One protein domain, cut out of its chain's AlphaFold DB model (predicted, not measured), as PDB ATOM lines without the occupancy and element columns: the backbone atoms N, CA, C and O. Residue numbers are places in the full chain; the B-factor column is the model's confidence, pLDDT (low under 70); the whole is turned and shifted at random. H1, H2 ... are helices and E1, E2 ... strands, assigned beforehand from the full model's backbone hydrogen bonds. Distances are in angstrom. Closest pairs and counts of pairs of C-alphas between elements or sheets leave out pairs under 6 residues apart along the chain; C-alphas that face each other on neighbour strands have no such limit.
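AT A GLANCE: This is residues 3 to 125 and 196 to 209 of the 212 residues of an uncharacterized protein of Sphingomonas crocodyli (UniProt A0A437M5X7). Two helices, the long H3 and the shorter H4, lie side by side and run opposite ways, with short H2 packed on part of H3. H1 crosses H2 away from this pair, with the small hairpin E1 and E2 near H1, and two long stretches have no named element: residues 3 to 25, before H1, and residues 63 to 100, the long link from H2 to H3. The printed part has 137 residues, with four named helices and two named strands in the order H1, E1, E2, H2, H3, H4; the sheet, E1 - E2, is antiparallel. The class is mostly helix, with 61 residues, under half, in named elements. The whole is compact, with a radius of gyration of the C-alphas of 15.2 A and spans of 46 by 41 by 27 A.

IN THESE COORDINATES: Residues 3 to 25 hold no named element. H1 is residues 26 to 37, 16.1 A, from C-alpha 26 at (208.240, 140.185, 185.322). E1 is residues 43 to 45, E2 residues 51 to 53 and H2 residues 55 to 62. H3, residues 101 to 122, is 32.0 A long. H4, residues 196 to 208, is 18.1 A long and ends with C-alpha 208 at (187.925, 126.422, 200.296).

HOW THE PARTS SIT: H3 touches H4 with residues 114 to 121 alone, at a shallow tilt of 22 degrees, opposite ways; their closest C-alphas, Leu 117 and Leu 202, are 6.8 A apart. H3 touches H2 with residues 113 to 120 alone, at 37 degrees, only just a steep tilt; their closest C-alphas are Val 56 and Arg 113, 7.0 A. H1 touches H2 about perpendicular, at 88 degrees; the closest C-alphas are Ala 32 and Leu 58, 6.8 A. In the hairpin E1 and E2, N 44 and O 52 are within hydrogen-bond range at 2.9 A. In H1, H2, H3 and H4 every O i to N i+4 pair is within that range.

THE WHOLE: The C-alphas farthest apart, Glu 72 and Pro 97, are 48.2 A apart. The link H2 to H3, 38 residues, is long. Residues 126 to 195 are not printed; C-alphas 125 and 196 are 12.8 A apart across the cut. Confidence is under 70 at residues 3 to 9, 11 and 85 to 91.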
ATOM      1  N   ILE A   3     178.899 132.033 198.147       61.41
ATOM      2  CA  ILE A   3     179.955 133.067 198.069       61.41
ATOM      3  C   ILE A   3     179.560 134.357 198.772       61.41
ATOM      4  O   ILE A   3     178.462 134.882 198.584       61.41
ATOM      5  N   ASN A   4     180.493 134.921 199.544       65.19
ATOM      6  CA  ASN A   4     180.315 136.242 200.132       65.19
ATOM      7  C   ASN A   4     180.770 137.332 199.163       65.19
ATOM      8  O   ASN A   4     181.901 137.808 199.232       65.19
ATOM      9  N   ILE A   5     179.863 137.763 198.285       57.16
ATOM     10  CA  ILE A   5     180.127 138.824 197.297       57.16
ATOM     11  C   ILE A   5     180.579 140.122 197.980       57.16
ATOM     12  O   ILE A   5     181.442 140.822 197.462       57.16
ATOM     13  N   PHE A   6     180.044 140.424 199.166       55.97
ATOM     14  CA  PHE A   6     180.371 141.644 199.908       55.97
ATOM     15  C   PHE A   6     181.767 141.612 200.546       55.97
ATOM     16  O   PHE A   6     182.279 142.658 200.936       55.97
ATOM     17  N   GLY A   7     182.377 140.427 200.659       58.66
ATOM     18  CA  GLY A   7     183.747 140.243 201.142       58.66
ATOM     19  C   GLY A   7     184.796 140.131 200.030       58.66
ATOM     20  O   GLY A   7     185.983 140.057 200.338       58.66
ATOM     21  N   CYS A   8     184.385 140.100 198.757       63.28
ATOM     22  CA  CYS A   8     185.292 139.982 197.618       63.28
ATOM     23  C   CYS A   8     185.802 141.359 197.174       63.28
ATOM     24  O   CYS A   8     185.019 142.266 196.904       63.28
ATOM     25  N   GLU A   9     187.120 141.492 197.020       66.94
ATOM     26  CA  GLU A   9     187.752 142.740 196.555       66.94
ATOM     27  C   GLU A   9     187.388 143.090 195.096       66.94
ATOM     28  O   GLU A   9     187.369 144.261 194.729       66.94
ATOM     29  N   GLU A  10     187.064 142.083 194.278       72.19
ATOM     30  CA  GLU A  10     186.649 142.222 192.874       72.19
ATOM     31  C   GLU A  10     185.413 141.329 192.623       72.19
ATOM     32  O   GLU A  10     185.573 140.164 192.230       72.19
ATOM     33  N   PRO A  11     184.189 141.813 192.912       67.38
ATOM     34  CA  PRO A  11     182.966 141.001 192.881       67.38
ATOM     35  C   PRO A  11     182.524 140.608 191.464       67.38
ATOM     36  O   PRO A  11     181.883 139.575 191.296       67.38
ATOM     37  N   ASP A  12     182.912 141.381 190.445       75.00
ATOM     38  CA  ASP A  12     182.560 141.123 189.040       75.00
ATOM     39  C   ASP A  12     183.485 140.092 188.361       75.00
ATOM     40  O   ASP A  12     183.228 139.648 187.239       75.00
ATOM     41  N   LEU A  13     184.585 139.710 189.020       78.06
ATOM     42  CA  LEU A  13     185.560 138.767 188.482       78.06
ATOM     43  C   LEU A  13     185.072 137.314 188.677       78.06
ATOM     44  O   LEU A  13     184.777 136.926 189.816       78.06
ATOM     45  N   PRO A  14     185.049 136.463 187.627       82.25
ATOM     46  CA  PRO A  14     184.591 135.086 187.779       82.25
ATOM     47  C   PRO A  14     185.469 134.292 188.758       82.25
ATOM     48  O   PRO A  14     186.670 134.519 188.889       82.25
ATOM     49  N   LEU A  15     184.864 133.339 189.463       76.69
ATOM     50  CA  LEU A  15     185.427 132.743 190.686       76.69
ATOM     51  C   LEU A  15     186.671 131.874 190.481       76.69
ATOM     52  O   LEU A  15     187.444 131.701 191.415       76.69
ATOM     53  N   GLY A  16     186.907 131.399 189.256       78.69
ATOM     54  CA  GLY A  16     188.116 130.654 188.894       78.69
ATOM     55  C   GLY A  16     189.335 131.523 188.567       78.69
ATOM     56  O   GLY A  16     190.414 130.983 188.375       78.69
ATOM     57  N   PHE A  17     189.193 132.847 188.484       89.19
ATOM     58  CA  PHE A  17     190.304 133.747 188.185       89.19
ATOM     59  C   PHE A  17     190.717 134.467 189.468       89.19
ATOM     60  O   PHE A  17     189.966 135.279 190.003       89.19
ATOM     61  N   ASP A  18     191.890 134.133 189.997       89.50
ATOM     62  CA  ASP A  18     192.340 134.560 191.326       89.50
ATOM     63  C   ASP A  18     193.765 135.122 191.347       89.50
ATOM     64  O   ASP A  18     194.213 135.566 192.401       89.50
ATOM     65  N   VAL A  19     194.447 135.199 190.200       94.75
ATOM     66  CA  VAL A  19     195.767 135.834 190.065       94.75
ATOM     67  C   VAL A  19     195.730 136.937 189.023       94.75
ATOM     68  O   VAL A  19     195.473 136.675 187.851       94.75
ATOM     69  N   ASN A  20     196.062 138.158 189.429       95.88
ATOM     70  CA  ASN A  20     196.226 139.303 188.547       95.88
ATOM     71  C   ASN A  20     197.645 139.333 187.971       95.88
ATOM     72  O   ASN A  20     198.613 139.631 188.679       95.88
ATOM     73  N   ILE A  21     197.775 139.080 186.668       96.94
ATOM     74  CA  ILE A  21     199.089 138.988 186.021       96.94
ATOM     75  C   ILE A  21     199.781 140.347 185.871       96.94
ATOM     76  O   ILE A  21     200.994 140.400 185.683       96.94
ATOM     77  N   ASN A  22     199.040 141.457 185.960       95.44
ATOM     78  CA  ASN A  22     199.603 142.807 185.905       95.44
ATOM     79  C   ASN A  22     200.349 143.173 187.198       95.44
ATOM     80  O   ASN A  22     201.157 144.100 187.184       95.44
ATOM     81  N   ARG A  23     200.094 142.452 188.298       96.00
ATOM     82  CA  ARG A  23     200.733 142.651 189.613       96.00
ATOM     83  C   ARG A  23     201.849 141.644 189.899       96.00
ATOM     84  O   ARG A  23     202.414 141.639 190.989       96.00
ATOM     85  N   LEU A  24     202.148 140.778 188.934       96.94
ATOM     86  CA  LEU A  24     203.175 139.758 189.052       96.94
ATOM     87  C   LEU A  24     204.581 140.318 188.771       96.94
ATOM     88  O   LEU A  24     204.731 141.202 187.922       96.94
ATOM     89  N   PRO A  25     205.631 139.753 189.396       96.62
ATOM     90  CA  PRO A  25     207.003 139.959 188.951       96.62
ATOM     91  C   PRO A  25     207.167 139.607 187.469       96.62
ATOM     92  O   PRO A  25     206.533 138.680 186.957       96.62
ATOM     93  N   ARG A  26     208.057 140.324 186.774       96.88
ATOM     94  CA  ARG A  26     208.240 140.185 185.322       96.88
ATOM     95  C   ARG A  26     208.446 138.732 184.849       96.88
ATOM     96  O   ARG A  26     207.756 138.360 183.903       96.88
ATOM     97  N   PRO A  27     209.291 137.892 185.487       95.44
ATOM     98  CA  PRO A  27     209.525 136.526 185.009       95.44
ATOM     99  C   PRO A  27     208.252 135.674 184.936       95.44
ATOM    100  O   PRO A  27     208.002 135.017 183.927       95.44
ATOM    101  N   ILE A  28     207.418 135.707 185.978       96.56
ATOM    102  CA  ILE A  28     206.172 134.932 186.013       96.56
ATOM    103  C   ILE A  28     205.047 135.610 185.215       96.56
ATOM    104  O   ILE A  28     204.238 134.919 184.597       96.56
ATOM    105  N   ALA A  29     205.030 136.945 185.124       97.31
ATOM    106  CA  ALA A  29     204.105 137.669 184.249       97.31
ATOM    107  C   ALA A  29     204.323 137.326 182.765       97.31
ATOM    108  O   ALA A  29     203.357 137.137 182.024       97.31
ATOM    109  N   ASP A  30     205.580 137.234 182.326       97.12
ATOM    110  CA  ASP A  30     205.927 136.903 180.941       97.12
ATOM    111  C   ASP A  30     205.573 135.441 180.615       97.12
ATOM    112  O   ASP A  30     205.002 135.182 179.553       97.12
ATOM    113  N   LEU A  31     205.780 134.508 181.557       95.88
ATOM    114  CA  LEU A  31     205.288 133.126 181.440       95.88
ATOM    115  C   LEU A  31     203.760 133.074 181.320       95.88
ATOM    116  O   LEU A  31     203.234 132.429 180.414       95.88
ATOM    117  N   ALA A  32     203.037 133.794 182.179       97.19
ATOM    118  CA  ALA A  32     201.580 133.828 182.126       97.19
ATOM    119  C   ALA A  32     201.072 134.378 180.781       97.19
ATOM    120  O   ALA A  32     200.186 133.790 180.161       97.19
ATOM    121  N   LYS A  33     201.669 135.469 180.278       97.62
ATOM    122  CA  LYS A  33     201.334 136.042 178.961       97.62
ATOM    123  C   LYS A  33     201.629 135.074 177.818       97.62
ATOM    124  O   LYS A  33     200.816 134.973 176.900       97.62
ATOM    125  N   ALA A  34     202.752 134.359 177.869       96.44
ATOM    126  CA  ALA A  34     203.083 133.341 176.877       96.44
ATOM    127  C   ALA A  34     202.046 132.205 176.883       96.44
ATOM    128  O   ALA A  34     201.542 131.839 175.821       96.44
ATOM    129  N   GLY A  35     201.656 131.720 178.067       96.44
ATOM    130  CA  GLY A  35     200.603 130.716 178.236       96.44
ATOM    131  C   GLY A  35     199.235 131.176 177.730       96.44
ATOM    132  O   GLY A  35     198.496 130.392 177.134       96.44
ATOM    133  N   ILE A  36     198.899 132.455 177.909       96.94
ATOM    134  CA  ILE A  36     197.688 133.063 177.338       96.94
ATOM    135  C   ILE A  36     197.773 133.093 175.808       96.94
ATOM    136  O   ILE A  36     196.845 132.654 175.126       96.94
ATOM    137  N   GLY A  37     198.895 133.569 175.260       96.69
ATOM    138  CA  GLY A  37     199.121 133.653 173.816       96.69
ATOM    139  C   GLY A  37     199.058 132.290 173.119       96.69
ATOM    140  O   GLY A  37     198.501 132.181 172.027       96.69
ATOM    141  N   SER A  38     199.552 131.240 173.777       95.31
ATOM    142  CA  SER A  38     199.501 129.853 173.297       95.31
ATOM    143  C   SER A  38     198.193 129.122 173.624       95.31
ATOM    144  O   SER A  38     198.037 127.958 173.254       95.31
ATOM    145  N   ARG A  39     197.233 129.789 174.281       93.62
ATOM    146  CA  ARG A  39     195.944 129.231 174.738       93.62
ATOM    147  C   ARG A  39     196.059 128.096 175.765       93.62
ATOM    148  O   ARG A  39     195.082 127.386 175.992       93.62
ATOM    149  N   MET A  40     197.218 127.935 176.398       91.75
ATOM    150  CA  MET A  40     197.405 126.994 177.508       91.75
ATOM    151  C   MET A  40     196.808 127.517 178.815       91.75
ATOM    152  O   MET A  40     196.341 126.728 179.633       91.75
ATOM    153  N   LEU A  41     196.788 128.839 178.998       93.69
ATOM    154  CA  LEU A  41     196.144 129.494 180.130       93.69
ATOM    155  C   LEU A  41     194.885 130.221 179.675       93.69
ATOM    156  O   LEU A  41     194.918 131.085 178.795       93.69
ATOM    157  N   ARG A  42     193.760 129.893 180.315       93.12
ATOM    158  CA  ARG A  42     192.551 130.711 180.220       93.12
ATOM    159  C   ARG A  42     192.766 131.997 181.009       93.12
ATOM    160  O   ARG A  42     193.411 131.983 182.054       93.12
ATOM    161  N   TYR A  43     192.177 133.082 180.526       95.06
ATOM    162  CA  TYR A  43     192.233 134.375 181.190       95.06
ATOM    163  C   TYR A  43     190.879 135.074 181.153       95.06
ATOM    164  O   TYR A  43     190.013 134.750 180.336       95.06
ATOM    165  N   TYR A  44     190.738 136.059 182.027       94.38
ATOM    166  CA  TYR A  44     189.661 137.031 182.014       94.38
ATOM    167  C   TYR A  44     190.254 138.436 182.091       94.38
ATOM    168  O   TYR A  44     191.186 138.677 182.857       94.38
ATOM    169  N   THR A  45     189.709 139.370 181.317       93.81
ATOM    170  CA  THR A  45     190.082 140.784 181.394       93.81
ATOM    171  C   THR A  45     188.944 141.555 182.041       93.81
ATOM    172  O   THR A  45     187.823 141.563 181.535       93.81
ATOM    173  N   SER A  46     189.239 142.185 183.173       90.69
ATOM    174  CA  SER A  46     188.283 142.992 183.931       90.69
ATOM    175  C   SER A  46     187.927 144.301 183.213       90.69
ATOM    176  O   SER A  46     188.681 144.752 182.343       90.69
ATOM    177  N   PRO A  47     186.840 144.988 183.615       88.12
ATOM    178  CA  PRO A  47     186.515 146.327 183.110       88.12
ATOM    179  C   PRO A  47     187.631 147.361 183.326       88.12
ATOM    180  O   PRO A  47     187.725 148.337 182.587       88.12
ATOM    181  N   ARG A  48     188.506 147.138 184.317       88.31
ATOM    182  CA  ARG A  48     189.696 147.960 184.599       88.31
ATOM    183  C   ARG A  48     190.907 147.593 183.732       88.31
ATOM    184  O   ARG A  48     191.996 148.100 183.973       88.31
ATOM    185  N   LEU A  49     190.727 146.718 182.740       90.25
ATOM    186  CA  LEU A  49     191.771 146.194 181.852       90.25
ATOM    187  C   LEU A  49     192.869 145.391 182.570       90.25
ATOM    188  O   LEU A  49     193.927 145.134 181.997       90.25
ATOM    189  N   GLU A  50     192.620 144.957 183.807       93.38
ATOM    190  CA  GLU A  50     193.481 143.991 184.489       93.38
ATOM    191  C   GLU A  50     193.177 142.577 183.990       93.38
ATOM    192  O   GLU A  50     192.005 142.214 183.831       93.38
ATOM    193  N   THR A  51     194.222 141.781 183.780       95.69
ATOM    194  CA  THR A  51     194.133 140.407 183.285       95.69
ATOM    195  C   THR A  51     194.336 139.423 184.427       95.69
ATOM    196  O   THR A  51     195.302 139.507 185.187       95.69
ATOM    197  N   TRP A  52     193.430 138.459 184.514       95.50
ATOM    198  CA  TRP A  52     193.355 137.495 185.596       95.50
ATOM    199  C   TRP A  52     193.412 136.062 185.070       95.50
ATOM    200  O   TRP A  52     192.842 135.765 184.019       95.50
ATOM    201  N   VAL A  53     194.084 135.178 185.805       95.00
ATOM    202  CA  VAL A  53     194.225 133.739 185.517       95.00
ATOM    203  C   VAL A  53     193.913 132.910 186.767       95.00
ATOM    204  O   VAL A  53     193.864 133.446 187.875       95.00
ATOM    205  N   ASP A  54     193.690 131.610 186.585       92.12
ATOM    206  CA  ASP A  54     193.588 130.637 187.679       92.12
ATOM    207  C   ASP A  54     194.992 130.284 188.212       92.12
ATOM    208  O   ASP A  54     195.892 129.962 187.429       92.12
ATOM    209  N   TYR A  55     195.192 130.334 189.533       92.75
ATOM    210  CA  TYR A  55     196.479 130.035 190.171       92.75
ATOM    211  C   TYR A  55     196.948 128.595 189.935       92.75
ATOM    212  O   TYR A  55     198.123 128.378 189.648       92.75
ATOM    213  N   VAL A  56     196.055 127.604 190.023       92.81
ATOM    214  CA  VAL A  56     196.411 126.187 189.823       92.81
ATOM    215  C   VAL A  56     196.806 125.940 188.368       92.81
ATOM    216  O   VAL A  56     197.792 125.253 188.102       92.81
ATOM    217  N   ALA A  57     196.092 126.544 187.419       92.81
ATOM    218  CA  ALA A  57     196.454 126.511 186.008       92.81
ATOM    219  C   ALA A  57     197.816 127.178 185.771       92.81
ATOM    220  O   ALA A  57     198.633 126.633 185.028       92.81
ATOM    221  N   LEU A  58     198.092 128.312 186.428       95.12
ATOM    222  CA  LEU A  58     199.390 128.984 186.355       95.12
ATOM    223  C   LEU A  58     200.522 128.102 186.902       95.12
ATOM    224  O   LEU A  58     201.549 127.989 186.237       95.12
ATOM    225  N   VAL A  59     200.335 127.440 188.050       94.56
ATOM    226  CA  VAL A  59     201.313 126.481 188.607       94.56
ATOM    227  C   VAL A  59     201.548 125.323 187.637       94.56
ATOM    228  O   VAL A  59     202.693 125.009 187.316       94.56
ATOM    229  N   SER A  60     200.474 124.727 187.115       92.31
ATOM    230  CA  SER A  60     200.547 123.639 186.133       92.31
ATOM    231  C   SER A  60     201.314 124.054 184.868       92.31
ATOM    232  O   SER A  60     202.162 123.309 184.378       92.31
ATOM    233  N   HIS A  61     201.081 125.276 184.376       94.19
ATOM    234  CA  HIS A  61     201.769 125.825 183.208       94.19
ATOM    235  C   HIS A  61     203.229 126.214 183.477       94.19
ATOM    236  O   HIS A  61     204.065 126.022 182.602       94.19
ATOM    237  N   ALA A  62     203.545 126.762 184.651       93.31
ATOM    238  CA  ALA A  62     204.902 127.189 184.997       93.31
ATOM    239  C   ALA A  62     205.824 126.014 185.375       93.31
ATOM    240  O   ALA A  62     207.045 126.127 185.245       93.31
ATOM    241  N   GLY A  63     205.239 124.907 185.839       93.19
ATOM    242  CA  GLY A  63     205.951 123.752 186.375       93.19
ATOM    243  C   GLY A  63     206.231 123.892 187.873       93.19
ATOM    244  O   GLY A  63     206.507 124.983 188.381       93.19
ATOM    245  N   LEU A  64     206.185 122.764 188.585       90.12
ATOM    246  CA  LEU A  64     206.340 122.714 190.044       90.12
ATOM    247  C   LEU A  64     207.725 123.201 190.497       90.12
ATOM    248  O   LEU A  64     207.851 123.849 191.532       90.12
ATOM    249  N   GLY A  65     208.751 123.018 189.663       89.69
ATOM    250  CA  GLY A  65     210.109 123.485 189.937       89.69
ATOM    251  C   GLY A  65     210.282 124.996 190.110       89.69
ATOM    252  O   GLY A  65     211.304 125.440 190.629       89.69
ATOM    253  N   ARG A  66     209.310 125.810 189.680       92.19
ATOM    254  CA  ARG A  66     209.399 127.276 189.766       92.19
ATOM    255  C   ARG A  66     209.096 127.832 191.158       92.19
ATOM    256  O   ARG A  66     209.391 129.003 191.389       92.19
ATOM    257  N   ARG A  67     208.549 127.022 192.075       91.12
ATOM    258  CA  ARG A  67     208.276 127.409 193.472       91.12
ATOM    259  C   ARG A  67     207.499 128.729 193.580       91.12
ATOM    260  O   ARG A  67     207.957 129.700 194.169       91.12
ATOM    261  N   LEU A  68     206.311 128.787 192.976       94.25
ATOM    262  CA  LEU A  68     205.489 130.012 192.916       94.25
ATOM    263  C   LEU A  68     205.014 130.509 194.295       94.25
ATOM    264  O   LEU A  68     204.562 131.648 194.406       94.25
ATOM    265  N   HIS A  69     205.095 129.676 195.331       92.06
ATOM    266  CA  HIS A  69     204.737 130.016 196.707       92.06
ATOM    267  C   HIS A  69     205.923 130.510 197.552       92.06
ATOM    268  O   HIS A  69     205.693 131.029 198.641       92.06
ATOM    269  N   ASP A  70     207.162 130.327 197.086       93.69
ATOM    270  CA  ASP A  70     208.389 130.635 197.826       93.69
ATOM    271  C   ASP A  70     208.760 132.116 197.630       93.69
ATOM    272  O   ASP A  70     209.052 132.496 196.494       93.69
ATOM    273  N   PRO A  71     208.760 132.960 198.682       94.88
ATOM    274  CA  PRO A  71     209.109 134.379 198.573       94.88
ATOM    275  C   PRO A  71     210.517 134.651 198.036       94.88
ATOM    276  O   PRO A  71     210.748 135.718 197.469       94.88
ATOM    277  N   GLU A  72     211.438 133.696 198.186       94.50
ATOM    278  CA  GLU A  72     212.812 133.807 197.685       94.50
ATOM    279  C   GLU A  72     212.915 133.443 196.193       94.50
ATOM    280  O   GLU A  72     213.932 133.701 195.542       94.50
ATOM    281  N   SER A  73     211.862 132.859 195.608       93.12
ATOM    282  CA  SER A  73     211.810 132.561 194.179       93.12
ATOM    283  C   SER A  73     211.550 133.823 193.356       93.12
ATOM    284  O   SER A  73     210.607 134.576 193.593       93.12
ATOM    285  N   ILE A  74     212.293 133.997 192.260       93.88
ATOM    286  CA  ILE A  74     212.018 135.058 191.272       93.88
ATOM    287  C   ILE A  74     210.660 134.887 190.562       93.88
ATOM    288  O   ILE A  74     210.202 135.798 189.867       93.88
ATOM    289  N   TYR A  75     210.035 133.713 190.706       95.25
ATOM    290  CA  TYR A  75     208.713 133.378 190.174       95.25
ATOM    291  C   TYR A  75     207.605 133.468 191.227       95.25
ATOM    292  O   TYR A  75     206.471 133.081 190.939       95.25
ATOM    293  N   PHE A  76     207.913 133.962 192.429       96.00
ATOM    294  CA  PHE A  76     206.950 134.109 193.511       96.00
ATOM    295  C   PHE A  76     205.697 134.868 193.060       96.00
ATOM    296  O   PHE A  76     205.774 135.937 192.445       96.00
ATOM    297  N   VAL A  77     204.529 134.326 193.396       95.88
ATOM    298  CA  VAL A  77     203.240 134.992 193.214       95.88
ATOM    299  C   VAL A  77     202.886 135.702 194.522       95.88
ATOM    300  O   VAL A  77     202.417 135.045 195.460       95.88
ATOM    301  N   PRO A  78     203.076 137.032 194.612       95.25
ATOM    302  CA  PRO A  78     202.866 137.746 195.857       95.25
ATOM    303  C   PRO A  78     201.382 137.750 196.248       95.25
ATOM    304  O   PRO A  78     200.511 137.791 195.372       95.25
ATOM    305  N   PRO A  79     201.059 137.806 197.553       92.50
ATOM    306  CA  PRO A  79     199.676 137.900 198.016       92.50
ATOM    307  C   PRO A  79     198.909 139.088 197.418       92.50
ATOM    308  O   PRO A  79     197.710 138.989 197.212       92.50
ATOM    309  N   THR A  80     199.593 140.186 197.085       92.81
ATOM    310  CA  THR A  80     199.004 141.381 196.448       92.81
ATOM    311  C   THR A  80     198.541 141.158 195.005       92.81
ATOM    312  O   THR A  80     197.737 141.938 194.488       92.81
ATOM    313  N   ALA A  81     199.043 140.109 194.346       94.38
ATOM    314  CA  ALA A  81     198.581 139.664 193.036       94.38
ATOM    315  C   ALA A  81     197.445 138.637 193.136       94.38
ATOM    316  O   ALA A  81     196.798 138.369 192.126       94.38
ATOM    317  N   LYS A  82     197.189 138.067 194.321       90.69
ATOM    318  CA  LYS A  82     196.109 137.101 194.537       90.69
ATOM    319  C   LYS A  82     194.847 137.805 195.025       90.69
ATOM    320  O   LYS A  82     194.897 138.606 195.954       90.69
ATOM    321  N   ARG A  83     193.696 137.469 194.442       85.94
ATOM    322  CA  ARG A  83     192.397 137.884 194.988       85.94
ATOM    323  C   ARG A  83     192.062 137.025 196.202       85.94
ATOM    324  O   ARG A  83     192.176 135.802 196.155       85.94
ATOM    325  N   ARG A  84     191.546 137.654 197.254       72.12
ATOM    326  CA  ARG A  84     190.869 136.944 198.344       72.12
ATOM    327  C   ARG A  84     189.439 136.625 197.928       72.12
ATOM    328  O   ARG A  84     188.657 137.536 197.666       72.12
ATOM    329  N   ILE A  85     189.110 135.340 197.851       68.38
ATOM    330  CA  ILE A  85     187.733 134.890 197.642       68.38
ATOM    331  C   ILE A  85     187.192 134.462 198.999       68.38
ATOM    332  O   ILE A  85     187.773 133.596 199.648       68.38
ATOM    333  N   ALA A  86     186.121 135.116 199.441       65.06
ATOM    334  CA  ALA A  86     185.456 134.802 200.694       65.06
ATOM    335  C   ALA A  86     184.272 133.871 200.438       65.06
ATOM    336  O   ALA A  86     183.440 134.114 199.557       65.06
ATOM    337  N   TYR A  87     184.173 132.830 201.252       64.69
ATOM    338  CA  TYR A  87     183.147 131.811 201.135       64.69
ATOM    339  C   TYR A  87     182.367 131.659 202.443       64.69
ATOM    340  O   TYR A  87     182.879 131.977 203.513       64.69
ATOM    341  N   TRP A  88     181.120 131.206 202.339       59.91
ATOM    342  CA  TRP A  88     180.258 130.834 203.460       59.91
ATOM    343  C   TRP A  88     180.265 129.322 203.624       59.91
ATOM    344  O   TRP A  88     180.129 128.622 202.627       59.91
ATOM    345  N   ASP A  89     180.274 128.827 204.858       64.00
ATOM    346  CA  ASP A  89     180.299 127.388 205.169       64.00
ATOM    347  C   ASP A  89     179.060 126.597 204.679       64.00
ATOM    348  O   ASP A  89     179.037 125.369 204.742       64.00
ATOM    349  N   ASP A  90     178.026 127.275 204.165       68.62
ATOM    350  CA  ASP A  90     176.759 126.661 203.755       68.62
ATOM    351  C   ASP A  90     176.862 125.896 202.420       68.62
ATOM    352  O   ASP A  90     177.208 126.507 201.403       68.62
ATOM    353  N   PRO A  91     176.486 124.605 202.345       69.06
ATOM    354  CA  PRO A  91     176.531 123.825 201.110       69.06
ATOM    355  C   PRO A  91     175.631 124.384 199.993       69.06
ATOM    356  O   PRO A  91     174.624 125.039 200.261       69.06
ATOM    357  N   VAL A  92     176.013 124.168 198.725       70.56
ATOM    358  CA  VAL A  92     175.194 124.593 197.569       70.56
ATOM    359  C   VAL A  92     174.482 123.367 197.028       70.56
ATOM    360  O   VAL A  92     175.111 122.474 196.473       70.56
ATOM    361  N   ASP A  93     173.162 123.347 197.174       75.56
ATOM    362  CA  ASP A  93     172.310 122.323 196.581       75.56
ATOM    363  C   ASP A  93     171.835 122.783 195.199       75.56
ATOM    364  O   ASP A  93     170.938 123.614 195.096       75.56
ATOM    365  N   GLU A  94     172.416 122.247 194.123       73.88
ATOM    366  CA  GLU A  94     172.021 122.584 192.743       73.88
ATOM    367  C   GLU A  94     170.533 122.325 192.446       73.88
ATOM    368  O   GLU A  94     169.997 122.892 191.492       73.88
ATOM    369  N   ALA A  95     169.859 121.483 193.238       78.56
ATOM    370  CA  ALA A  95     168.431 121.223 193.109       78.56
ATOM    371  C   ALA A  95     167.551 122.273 193.816       78.56
ATOM    372  O   ALA A  95     166.340 122.301 193.571       78.56
ATOM    373  N   ASP A  96     168.117 123.138 194.667       78.44
ATOM    374  CA  ASP A  96     167.370 124.211 195.326       78.44
ATOM    375  C   ASP A  96     167.081 125.344 194.318       78.44
ATOM    376  O   ASP A  96     168.001 126.011 193.834       78.44
ATOM    377  N   PRO A  97     165.799 125.633 194.015       74.69
ATOM    378  CA  PRO A  97     165.418 126.674 193.060       74.69
ATOM    379  C   PRO A  97     165.821 128.094 193.493       74.69
ATOM    380  O   PRO A  97     165.677 129.032 192.709       74.69
ATOM    381  N   LYS A  98     166.284 128.281 194.735       77.06
ATOM    382  CA  LYS A  98     166.799 129.555 195.256       77.06
ATOM    383  C   LYS A  98     168.304 129.727 195.061       77.06
ATOM    384  O   LYS A  98     168.819 130.793 195.405       77.06
ATOM    385  N   VAL A  99     169.010 128.716 194.555       76.75
ATOM    386  CA  VAL A  99     170.443 128.829 194.286       76.75
ATOM    387  C   VAL A  99     170.691 129.858 193.195       76.75
ATOM    388  O   VAL A  99     170.049 129.875 192.144       76.75
ATOM    389  N   LEU A 100     171.639 130.749 193.464       78.75
ATOM    390  CA  LEU A 100     171.987 131.814 192.545       78.75
ATOM    391  C   LEU A 100     172.855 131.252 191.415       78.75
ATOM    392  O   LEU A 100     173.711 130.397 191.629       78.75
ATOM    393  N   THR A 101     172.710 131.795 190.206       78.19
ATOM    394  CA  THR A 101     173.557 131.428 189.055       78.19
ATOM    395  C   THR A 101     175.051 131.522 189.372       78.19
ATOM    396  O   THR A 101     175.846 130.720 188.889       78.19
ATOM    397  N   MET A 102     175.436 132.485 190.207       74.12
ATOM    398  CA  MET A 102     176.817 132.676 190.631       74.12
ATOM    399  C   MET A 102     177.325 131.532 191.526       74.12
ATOM    400  O   MET A 102     178.470 131.120 191.368       74.12
ATOM    401  N   ASP A 103     176.486 130.971 192.404       75.69
ATOM    402  CA  ASP A 103     176.843 129.805 193.226       75.69
ATOM    403  C   ASP A 103     177.055 128.558 192.345       75.69
ATOM    404  O   ASP A 103     177.980 127.778 192.562       75.69
ATOM    405  N   ILE A 104     176.269 128.404 191.274       77.62
ATOM    406  CA  ILE A 104     176.465 127.331 190.282       77.62
ATOM    407  C   ILE A 104     177.797 127.515 189.540       77.62
ATOM    408  O   ILE A 104     178.567 126.567 189.381       77.62
ATOM    409  N   GLN A 105     178.109 128.738 189.099       78.12
ATOM    410  CA  GLN A 105     179.392 129.041 188.447       78.12
ATOM    411  C   GLN A 105     180.588 128.770 189.371       78.12
ATOM    412  O   GLN A 105     181.631 128.303 188.910       78.12
ATOM    413  N   ALA A 106     180.418 129.022 190.667       76.00
ATOM    414  CA  ALA A 106     181.377 128.705 191.712       76.00
ATOM    415  C   ALA A 106     181.698 127.210 191.770       76.00
ATOM    416  O   ALA A 106     182.862 126.821 191.676       76.00
ATOM    417  N   LEU A 107     180.656 126.377 191.850       78.12
ATOM    418  CA  LEU A 107     180.784 124.921 191.879       78.12
ATOM    419  C   LEU A 107     181.465 124.384 190.619       78.12
ATOM    420  O   LEU A 107     182.329 123.513 190.702       78.12
ATOM    421  N   VAL A 108     181.115 124.914 189.444       81.44
ATOM    422  CA  VAL A 108     181.761 124.524 188.182       81.44
ATOM    423  C   VAL A 108     183.256 124.858 188.206       81.44
ATOM    424  O   VAL A 108     184.073 124.009 187.849       81.44
ATOM    425  N   ALA A 109     183.632 126.057 188.661       80.81
ATOM    426  CA  ALA A 109     185.036 126.450 188.776       80.81
ATOM    427  C   ALA A 109     185.802 125.568 189.778       80.81
ATOM    428  O   ALA A 109     186.913 125.123 189.484       80.81
ATOM    429  N   ALA A 110     185.191 125.258 190.923       81.88
ATOM    430  CA  ALA A 110     185.761 124.372 191.931       81.88
ATOM    431  C   ALA A 110     186.015 122.962 191.380       81.88
ATOM    432  O   ALA A 110     187.115 122.438 191.535       81.88
ATOM    433  N   ARG A 111     185.043 122.383 190.664       85.19
ATOM    434  CA  ARG A 111     185.158 121.056 190.031       85.19
ATOM    435  C   ARG A 111     186.266 120.998 188.983       85.19
ATOM    436  O   ARG A 111     187.017 120.026 188.937       85.19
ATOM    437  N   GLU A 112     186.392 122.026 188.146       85.19
ATOM    438  CA  GLU A 112     187.483 122.090 187.167       85.19
ATOM    439  C   GLU A 112     188.848 122.183 187.863       85.19
ATOM    440  O   GLU A 112     189.772 121.453 187.497       85.19
ATOM    441  N   ARG A 113     188.964 122.985 188.929       87.75
ATOM    442  CA  ARG A 113     190.191 123.061 189.736       87.75
ATOM    443  C   ARG A 113     190.520 121.724 190.408       87.75
ATOM    444  O   ARG A 113     191.663 121.274 190.317       87.75
ATOM    445  N   ALA A 114     189.533 121.057 191.008       88.19
ATOM    446  CA  ALA A 114     189.676 119.726 191.601       88.19
ATOM    447  C   ALA A 114     190.206 118.713 190.581       88.19
ATOM    448  O   ALA A 114     191.152 117.970 190.848       88.19
ATOM    449  N   LYS A 115     189.642 118.726 189.368       89.31
ATOM    450  CA  LYS A 115     190.064 117.867 188.261       89.31
ATOM    451  C   LYS A 115     191.515 118.126 187.861       89.31
ATOM    452  O   LYS A 115     192.258 117.159 187.686       89.31
ATOM    453  N   THR A 116     191.939 119.386 187.747       89.94
ATOM    454  CA  THR A 116     193.341 119.731 187.457       89.94
ATOM    455  C   THR A 116     194.276 119.260 188.571       89.94
ATOM    456  O   THR A 116     195.270 118.597 188.279       89.94
ATOM    457  N   LEU A 117     193.942 119.510 189.841       92.44
ATOM    458  CA  LEU A 117     194.747 119.056 190.983       92.44
ATOM    459  C   LEU A 117     194.856 117.531 191.041       92.44
ATOM    460  O   LEU A 117     195.943 116.984 191.237       92.44
ATOM    461  N   HIS A 118     193.748 116.832 190.808       91.25
ATOM    462  CA  HIS A 118     193.725 115.378 190.746       91.25
ATOM    463  C   HIS A 118     194.602 114.851 189.602       91.25
ATOM    464  O   HIS A 118     195.372 113.913 189.800       91.25
ATOM    465  N   GLN A 119     194.546 115.469 188.419       90.56
ATOM    466  CA  GLN A 119     195.437 115.125 187.308       90.56
ATOM    467  C   GLN A 119     196.906 115.341 187.673       90.56
ATOM    468  O   GLN A 119     197.696 114.422 187.494       90.56
ATOM    469  N   MET A 120     197.267 116.498 188.235       91.19
ATOM    470  CA  MET A 120     198.639 116.779 188.672       91.19
ATOM    471  C   MET A 120     199.131 115.748 189.697       91.19
ATOM    472  O   MET A 120     200.219 115.202 189.540       91.19
ATOM    473  N   SER A 121     198.302 115.394 190.686       91.12
ATOM    474  CA  SER A 121     198.664 114.408 191.717       91.12
ATOM    475  C   SER A 121     198.909 112.996 191.177       91.12
ATOM    476  O   SER A 121     199.713 112.259 191.739       91.12
ATOM    477  N   LYS A 122     198.263 112.614 190.066       88.75
ATOM    478  CA  LYS A 122     198.442 111.291 189.445       88.75
ATOM    479  C   LYS A 122     199.824 111.096 188.835       88.75
ATOM    480  O   LYS A 122     200.235 109.957 188.637       88.75
ATOM    481  N   TYR A 123     200.497 112.189 188.491       85.44
ATOM    482  CA  TYR A 123     201.820 112.156 187.883       85.44
ATOM    483  C   TYR A 123     202.951 112.257 188.907       85.44
ATOM    484  O   TYR A 123     204.114 112.195 188.510       85.44
ATOM    485  N   LEU A 124     202.632 112.380 190.201       91.69
ATOM    486  CA  LEU A 124     203.647 112.340 191.243       91.69
ATOM    487  C   LEU A 124     204.209 110.914 191.374       91.69
ATOM    488  O   LEU A 124     203.436 109.951 191.436       91.69
ATOM    489  N   PRO A 125     205.540 110.751 191.433       94.25
ATOM    490  CA  PRO A 125     206.143 109.494 191.868       94.25
ATOM    491  C   PRO A 125     205.829 109.240 193.353       94.25
ATOM    492  O   PRO A 125     205.311 110.122 194.032       94.25
ATOM    493  N   ASP A 196     205.084 118.693 198.453       91.25
ATOM    494  CA  ASP A 196     204.662 119.657 199.465       91.25
ATOM    495  C   ASP A 196     203.750 120.720 198.850       91.25
ATOM    496  O   ASP A 196     202.666 120.989 199.378       91.25
ATOM    497  N   GLU A 197     204.108 121.256 197.681       91.44
ATOM    498  CA  GLU A 197     203.249 122.180 196.935       91.44
ATOM    499  C   GLU A 197     201.930 121.511 196.542       91.44
ATOM    500  O   GLU A 197     200.859 122.103 196.694       91.44
ATOM    501  N   MET A 198     201.973 120.257 196.087       94.25
ATOM    502  CA  MET A 198     200.754 119.523 195.751       94.25
ATOM    503  C   MET A 198     199.870 119.270 196.977       94.25
ATOM    504  O   MET A 198     198.649 119.436 196.891       94.25
ATOM    505  N   ALA A 199     200.456 118.926 198.125       92.56
ATOM    506  CA  ALA A 199     199.728 118.775 199.380       92.56
ATOM    507  C   ALA A 199     199.106 120.106 199.834       92.56
ATOM    508  O   ALA A 199     197.932 120.129 200.219       92.56
ATOM    509  N   ARG A 200     199.848 121.216 199.716       92.00
ATOM    510  CA  ARG A 200     199.370 122.573 200.019       92.00
ATOM    511  C   ARG A 200     198.185 122.950 199.139       92.00
ATOM    512  O   ARG A 200     197.137 123.316 199.661       92.00
ATOM    513  N   LEU A 201     198.312 122.800 197.820       91.75
ATOM    514  CA  LEU A 201     197.247 123.102 196.859       91.75
ATOM    515  C   LEU A 201     195.985 122.265 197.104       91.75
ATOM    516  O   LEU A 201     194.875 122.793 197.064       91.75
ATOM    517  N   LEU A 202     196.141 120.968 197.386       90.94
ATOM    518  CA  LEU A 202     195.021 120.088 197.730       90.94
ATOM    519  C   LEU A 202     194.368 120.486 199.057       90.94
ATOM    520  O   LEU A 202     193.144 120.436 199.168       90.94
ATOM    521  N   SER A 203     195.161 120.866 200.061       88.94
ATOM    522  CA  SER A 203     194.648 121.310 201.357       88.94
ATOM    523  C   SER A 203     193.891 122.630 201.236       88.94
ATOM    524  O   SER A 203     192.762 122.711 201.711       88.94
ATOM    525  N   GLU A 204     194.458 123.620 200.543       85.75
ATOM    526  CA  GLU A 204     193.798 124.898 200.259       85.75
ATOM    527  C   GLU A 204     192.517 124.690 199.460       85.75
ATOM    528  O   GLU A 204     191.499 125.315 199.749       85.75
ATOM    529  N   HIS A 205     192.538 123.799 198.469       85.31
ATOM    530  CA  HIS A 205     191.335 123.481 197.721       85.31
ATOM    531  C   HIS A 205     190.264 122.862 198.622       85.31
ATOM    532  O   HIS A 205     189.151 123.362 198.609       85.31
ATOM    533  N   ARG A 206     190.591 121.872 199.465       82.44
ATOM    534  CA  ARG A 206     189.624 121.258 200.399       82.44
ATOM    535  C   ARG A 206     189.090 122.231 201.448       82.44
ATOM    536  O   ARG A 206     187.918 122.157 201.785       82.44
ATOM    537  N   GLN A 207     189.928 123.127 201.970       76.88
ATOM    538  CA  GLN A 207     189.498 124.153 202.930       76.88
ATOM    539  C   GLN A 207     188.523 125.141 202.292       76.88
ATOM    540  O   GLN A 207     187.554 125.542 202.924       76.88
ATOM    541  N   ASN A 208     188.776 125.504 201.035       71.06
ATOM    542  CA  ASN A 208     187.925 126.422 200.296       71.06
ATOM    543  C   ASN A 208     186.774 125.718 199.568       71.06
ATOM    544  O   ASN A 208     185.909 126.404 199.069       71.06
ATOM    545  N   TRP A 209     186.773 124.392 199.426       71.38
ATOM    546  CA  TRP A 209     185.807 123.629 198.625       71.38
ATOM    547  C   TRP A 209     185.711 122.177 199.126       71.38
ATOM    548  O   TRP A 209     186.128 121.254 198.427       71.38
TER     549      TRP A 209